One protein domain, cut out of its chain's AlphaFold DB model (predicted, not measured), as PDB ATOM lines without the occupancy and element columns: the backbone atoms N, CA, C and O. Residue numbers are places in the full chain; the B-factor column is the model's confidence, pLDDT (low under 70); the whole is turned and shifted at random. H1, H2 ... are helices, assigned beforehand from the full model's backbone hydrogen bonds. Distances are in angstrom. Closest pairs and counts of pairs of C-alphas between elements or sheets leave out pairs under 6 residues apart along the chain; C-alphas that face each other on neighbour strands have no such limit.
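Overview. This is residues 123 to 165 of the 211 residues of an uncharacterized protein of Microbacterium ginsengiterrae (UniProt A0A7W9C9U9). One long helix, H2, has the short helix H1 packed on its residues 146 to 153, while the last part of H2 and the tail after it, residues 155 to 165, stick out from this body. A stretch with no named element, residues 123 to 132, leads into H1. The printed part has 43 residues with two named helices, H1 then H2, and no named strand; the class is all helix, though under half of the residues, 21 of the 43, are in named elements. The whole is only just loose, close to compact, with a radius of gyration of the C-alphas of 11.5 A, and it spans 35 by 17 by 14 A, its length made in part by the free end.

Arrangement. H1, residues 133 to 137, touches H2, residues 144 to 159, with 8 pairs of C-alphas within 8 A. The closest C-alphas of the two are those of Asn 133 and Arg 150, 5.0 A apart. H2 touches H1 with residues 146 to 153 alone. The centres of the two helices are 10.0 A apart. In H1 and H2, every O i to N i+4 pair is within hydrogen-bond range.

Along the chain. H1 begins at C-alpha 133, at (-11.144, -39.419, 37.321), and has 5 residues. After a short link of 6 residues, H2 runs from C-alpha 144, at (-21.351, -42.942, 41.730), to C-alpha 159, at (-4.891, -29.824, 49.426), a length of 22.4 A.

Size, cuts and confidence. The two C-alphas farthest apart are those of Pro 125 and Ala 165, 36.5 A. Residues 155 to 165, of which 155 to 159 belong to H2, stand free; the body without them spans 24 by 15 by 13 A. The printed part has no cut. The mean pLDDT of the printed part is 90.7, and residues 161 to 165 are under 70.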
ATOM      1  N   LEU A 123     -18.627 -45.726  29.142       94.81
ATOM      2  CA  LEU A 123     -17.950 -46.970  29.518       94.81
ATOM      3  C   LEU A 123     -18.956 -48.109  29.734       94.81
ATOM      4  O   LEU A 123     -20.013 -47.883  30.330       94.81
ATOM      5  N   ALA A 124     -18.590 -49.322  29.311       96.25
ATOM      6  CA  ALA A 124     -19.343 -50.535  29.622       96.25
ATOM      7  C   ALA A 124     -19.435 -50.739  31.151       96.25
ATOM      8  O   ALA A 124     -18.529 -50.294  31.861       96.25
ATOM      9  N   PRO A 125     -20.494 -51.378  31.682       96.06
ATOM     10  CA  PRO A 125     -20.689 -51.538  33.129       96.06
ATOM     11  C   PRO A 125     -19.504 -52.182  33.864       96.06
ATOM     12  O   PRO A 125     -19.126 -51.697  34.926       96.06
ATOM     13  N   ASP A 126     -18.866 -53.181  33.252       96.69
ATOM     14  CA  ASP A 126     -17.759 -53.946  33.849       96.69
ATOM     15  C   ASP A 126     -16.368 -53.409  33.469       96.69
ATOM     16  O   ASP A 126     -15.351 -54.079  33.644       96.69
ATOM     17  N   ASP A 127     -16.292 -52.199  32.908       97.12
ATOM     18  CA  ASP A 127     -15.013 -51.617  32.514       97.12
ATOM     19  C   ASP A 127     -14.184 -51.212  33.754       97.12
ATOM     20  O   ASP A 127     -14.650 -50.413  34.576       97.12
ATOM     21  N   PRO A 128     -12.922 -51.666  33.884       97.06
ATOM     22  CA  PRO A 128     -12.085 -51.386  35.054       97.06
ATOM     23  C   PRO A 128     -11.739 -49.899  35.230       97.06
ATOM     24  O   PRO A 128     -11.171 -49.505  36.247       97.06
ATOM     25  N   ARG A 129     -12.054 -49.039  34.252       96.94
ATOM     26  CA  ARG A 129     -11.839 -47.586  34.343       96.94
ATOM     27  C   ARG A 129     -12.929 -46.865  35.140       96.94
ATOM     28  O   ARG A 129     -12.767 -45.661  35.395       96.94
ATOM     29  N   HIS A 130     -14.016 -47.536  35.538       97.88
ATOM     30  CA  HIS A 130     -14.952 -46.982  36.526       97.88
ATOM     31  C   HIS A 130     -14.241 -46.688  37.850       97.88
ATOM     32  O   HIS A 130     -13.216 -47.277  38.173       97.88
ATOM     33  N   GLY A 131     -14.732 -45.704  38.607       97.25
ATOM     34  CA  GLY A 131     -14.062 -45.298  39.850       97.25
ATOM     35  C   GLY A 131     -12.771 -44.495  39.643       97.25
ATOM     36  O   GLY A 131     -12.043 -44.239  40.598       97.25
ATOM     37  N   THR A 132     -12.483 -44.040  38.417       97.81
ATOM     38  CA  THR A 132     -11.323 -43.182  38.119       97.81
ATOM     39  C   THR A 132     -11.747 -41.791  37.630       97.81
ATOM     40  O   THR A 132     -12.785 -41.606  36.992       97.81
ATOM     41  N   ASN A 133     -10.911 -40.770  37.862       97.44
ATOM     42  CA  ASN A 133     -11.144 -39.419  37.321       97.44
ATOM     43  C   ASN A 133     -11.109 -39.397  35.774       97.44
ATOM     44  O   ASN A 133     -11.773 -38.562  35.154       97.44
ATOM     45  N   ASN A 134     -10.375 -40.330  35.153       96.19
ATOM     46  CA  ASN A 134     -10.324 -40.510  33.701       96.19
ATOM     47  C   ASN A 134     -11.693 -40.939  33.146       96.19
ATOM     48  O   ASN A 134     -12.201 -40.315  32.210       96.19
ATOM     49  N   GLY A 135     -12.335 -41.922  33.789       96.50
ATOM     50  CA  GLY A 135     -13.690 -42.366  33.452       96.50
ATOM     51  C   GLY A 135     -14.711 -41.223  33.449       96.50
ATOM     52  O   GLY A 135     -15.504 -41.074  32.516       96.50
ATOM     53  N   TYR A 136     -14.632 -40.331  34.439       96.69
ATOM     54  CA  TYR A 136     -15.534 -39.184  34.539       96.69
ATOM     55  C   TYR A 136     -15.306 -38.109  33.457       96.69
ATOM     56  O   TYR A 136     -16.267 -37.588  32.876       96.69
ATOM     57  N   VAL A 137     -14.048 -37.708  33.223       95.50
ATOM     58  CA  VAL A 137     -13.711 -36.566  32.350       95.50
ATOM     59  C   VAL A 137     -13.705 -36.966  30.883       95.50
ATOM     60  O   VAL A 137     -14.370 -36.317  30.074       95.50
ATOM     61  N   ASN A 138     -12.969 -38.026  30.555       94.50
ATOM     62  CA  ASN A 138     -12.712 -38.400  29.173       94.50
ATOM     63  C   ASN A 138     -13.827 -39.266  28.615       94.50
ATOM     64  O   ASN A 138     -14.210 -39.034  27.484       94.50
ATOM     65  N   TYR A 139     -14.415 -40.167  29.403       95.62
ATOM     66  CA  TYR A 139     -15.488 -41.059  28.935       95.62
ATOM     67  C   TYR A 139     -16.891 -40.599  29.338       95.62
ATOM     68  O   TYR A 139     -17.882 -41.257  29.043       95.62
ATOM     69  N   ARG A 140     -16.993 -39.451  30.022       94.19
ATOM     70  CA  ARG A 140     -18.259 -38.858  30.481       94.19
ATOM     71  C   ARG A 140     -19.133 -39.793  31.322       94.19
ATOM     72  O   ARG A 140     -20.332 -39.545  31.425       94.19
ATOM     73  N   CYS A 141     -18.554 -40.798  31.975       96.25
ATOM     74  CA  CYS A 141     -19.308 -41.631  32.899       96.25
ATOM     75  C   CYS A 141     -19.813 -40.795  34.089       96.25
ATOM     76  O   CYS A 141     -19.155 -39.843  34.534       96.25
ATOM     77  N   ARG A 142     -21.019 -41.110  34.568       96.56
ATOM     78  CA  ARG A 142     -21.714 -40.397  35.652       96.56
ATOM     79  C   ARG A 142     -22.166 -41.318  36.787       96.56
ATOM     80  O   ARG A 142     -22.952 -40.874  37.609       96.56
ATOM     81  N   CYS A 143     -21.669 -42.556  36.842       96.69
ATOM     82  CA  CYS A 143     -21.922 -43.454  37.968       96.69
ATOM     83  C   CYS A 143     -21.301 -42.912  39.269       96.69
ATOM     84  O   CYS A 143     -20.363 -42.102  39.230       96.69
ATOM     85  N   ASP A 144     -21.794 -43.395  40.409       97.62
ATOM     86  CA  ASP A 144     -21.351 -42.942  41.730       97.62
ATOM     87  C   ASP A 144     -19.841 -43.133  41.961       97.62
ATOM     88  O   ASP A 144     -19.191 -42.141  42.312       97.62
ATOM     89  N   PRO A 145     -19.220 -44.292  41.640       97.62
ATOM     90  CA  PRO A 145     -17.772 -44.465  41.788       97.62
ATOM     91  C   PRO A 145     -16.953 -43.419  41.016       97.62
ATOM     92  O   PRO A 145     -16.009 -42.826  41.542       97.62
ATOM     93  N   CYS A 146     -17.322 -43.131  39.761       97.62
ATOM     94  CA  CYS A 146     -16.659 -42.094  38.961       97.62
ATOM     95  C   CYS A 146     -16.879 -40.687  39.549       97.62
ATOM     96  O   CYS A 146     -15.987 -39.833  39.487       97.62
ATOM     97  N   GLY A 147     -18.062 -40.429  40.115       97.56
ATOM     98  CA  GLY A 147     -18.386 -39.186  40.813       97.56
ATOM     99  C   GLY A 147     -17.523 -38.970  42.058       97.56
ATOM    100  O   GLY A 147     -16.970 -37.882  42.247       97.56
ATOM    101  N   GLU A 148     -17.343 -40.003  42.876       97.75
ATOM    102  CA  GLU A 148     -16.472 -39.975  44.054       97.75
ATOM    103  C   GLU A 148     -15.003 -39.787  43.679       97.75
ATOM    104  O   GLU A 148     -14.331 -38.913  44.235       97.75
ATOM    105  N   ALA A 149     -14.521 -40.506  42.665       97.56
ATOM    106  CA  ALA A 149     -13.172 -40.344  42.129       97.56
ATOM    107  C   ALA A 149     -12.895 -38.905  41.660       97.56
ATOM    108  O   ALA A 149     -11.813 -38.349  41.867       97.56
ATOM    109  N   ARG A 150     -13.893 -38.246  41.057       97.88
ATOM    110  CA  ARG A 150     -13.793 -36.835  40.665       97.88
ATOM    111  C   ARG A 150     -13.742 -35.901  41.877       97.88
ATOM    112  O   ARG A 150     -12.977 -34.931  41.857       97.88
ATOM    113  N   LYS A 151     -14.550 -36.158  42.912       97.69
ATOM    114  CA  LYS A 151     -14.556 -35.376  44.163       97.69
ATOM    115  C   LYS A 151     -13.218 -35.499  44.895       97.69
ATOM    116  O   LYS A 151     -12.629 -34.476  45.242       97.69
ATOM    117  N   THR A 152     -12.699 -36.715  45.061       96.88
ATOM    118  CA  THR A 152     -11.400 -36.974  45.705       96.88
ATOM    119  C   THR A 152     -10.248 -36.343  44.926       96.88
ATOM    120  O   THR A 152      -9.407 -35.678  45.527       96.88
ATOM    121  N   PHE A 153     -10.247 -36.436  43.591       95.06
ATOM    122  CA  PHE A 153      -9.267 -35.748  42.744       95.06
ATOM    123  C   PHE A 153      -9.301 -34.223  42.931       95.06
ATOM    124  O   PHE A 153      -8.258 -33.591  43.095       95.06
ATOM    125  N   ARG A 154     -10.495 -33.611  42.961       94.50
ATOM    126  CA  ARG A 154     -10.640 -32.168  43.229       94.50
ATOM    127  C   ARG A 154     -10.156 -31.780  44.625       94.50
ATOM    128  O   ARG A 154      -9.535 -30.730  44.760       94.50
ATOM    129  N   ARG A 155     -10.418 -32.614  45.636       94.50
ATOM    130  CA  ARG A 155      -9.918 -32.412  47.002       94.50
ATOM    131  C   ARG A 155      -8.389 -32.445  47.035       94.50
ATOM    132  O   ARG A 155      -7.794 -31.477  47.492       94.50
ATOM    133  N   ARG A 156      -7.761 -33.451  46.410       88.50
ATOM    134  CA  ARG A 156      -6.294 -33.536  46.269       88.50
ATOM    135  C   ARG A 156      -5.695 -32.307  45.585       88.50
ATOM    136  O   ARG A 156      -4.685 -31.801  46.048       88.50
ATOM    137  N   LEU A 157      -6.322 -31.785  44.526       85.75
ATOM    138  CA  LEU A 157      -5.857 -30.553  43.867       85.75
ATOM    139  C   LEU A 157      -5.957 -29.305  44.757       85.75
ATOM    140  O   LEU A 157      -5.216 -28.348  44.542       85.75
ATOM    141  N   LYS A 158      -6.893 -29.287  45.714       86.06
ATOM    142  CA  LYS A 158      -7.048 -28.190  46.676       86.06
ATOM    143  C   LYS A 158      -6.037 -28.304  47.820       86.06
ATOM    144  O   LYS A 158      -5.480 -27.291  48.221       86.06
ATOM    145  N   GLU A 159      -5.812 -29.519  48.319       85.88
ATOM    146  CA  GLU A 159      -4.891 -29.824  49.426       85.88
ATOM    147  C   GLU A 159      -3.420 -29.790  48.997       85.88
ATOM    148  O   GLU A 159      -2.563 -29.369  49.767       85.88
ATOM    149  N   ASN A 160      -3.122 -30.187  47.758       77.19
ATOM    150  CA  ASN A 160      -1.774 -30.212  47.205       77.19
ATOM    151  C   ASN A 160      -1.668 -29.291  45.973       77.19
ATOM    152  O   ASN A 160      -1.638 -29.758  44.828       77.19
ATOM    153  N   PRO A 161      -1.599 -27.961  46.179       64.94
ATOM    154  CA  PRO A 161      -1.408 -27.013  45.089       64.94
ATOM    155  C   PRO A 161      -0.017 -27.113  44.446       64.94
ATOM    156  O   PRO A 161       0.206 -26.448  43.440       64.94
ATOM    157  N   ALA A 162       0.907 -27.935  44.966       56.66
ATOM    158  CA  ALA A 162       2.291 -28.011  44.494       56.66
ATOM    159  C   ALA A 162       2.431 -28.506  43.038       56.66
ATOM    160  O   ALA A 162       3.461 -28.273  42.411       56.66
ATOM    161  N   GLY A 163       1.387 -29.130  42.472       56.16
ATOM    162  CA  GLY A 163       1.306 -29.489  41.048       56.16
ATOM    163  C   GLY A 163       0.767 -28.384  40.125       56.16
ATOM    164  O   GLY A 163       0.895 -28.481  38.904       56.16
ATOM    165  N   ARG A 164       0.185 -27.299  40.661       56.75
ATOM    166  CA  ARG A 164       0.106 -26.050  39.897       56.75
ATOM    167  C   ARG A 164       1.517 -25.501  39.925       56.75
ATOM    168  O   ARG A 164       1.967 -25.133  41.004       56.75
ATOM    169  N   ALA A 165       2.192 -25.467  38.768       54.06
ATOM    170  CA  ALA A 165       3.465 -24.766  38.597       54.06
ATOM    171  C   ALA A 165       3.438 -23.531  39.493       54.06
ATOM    172  O   ALA A 165       2.546 -22.698  39.271       54.06
TER     173      ALA A 165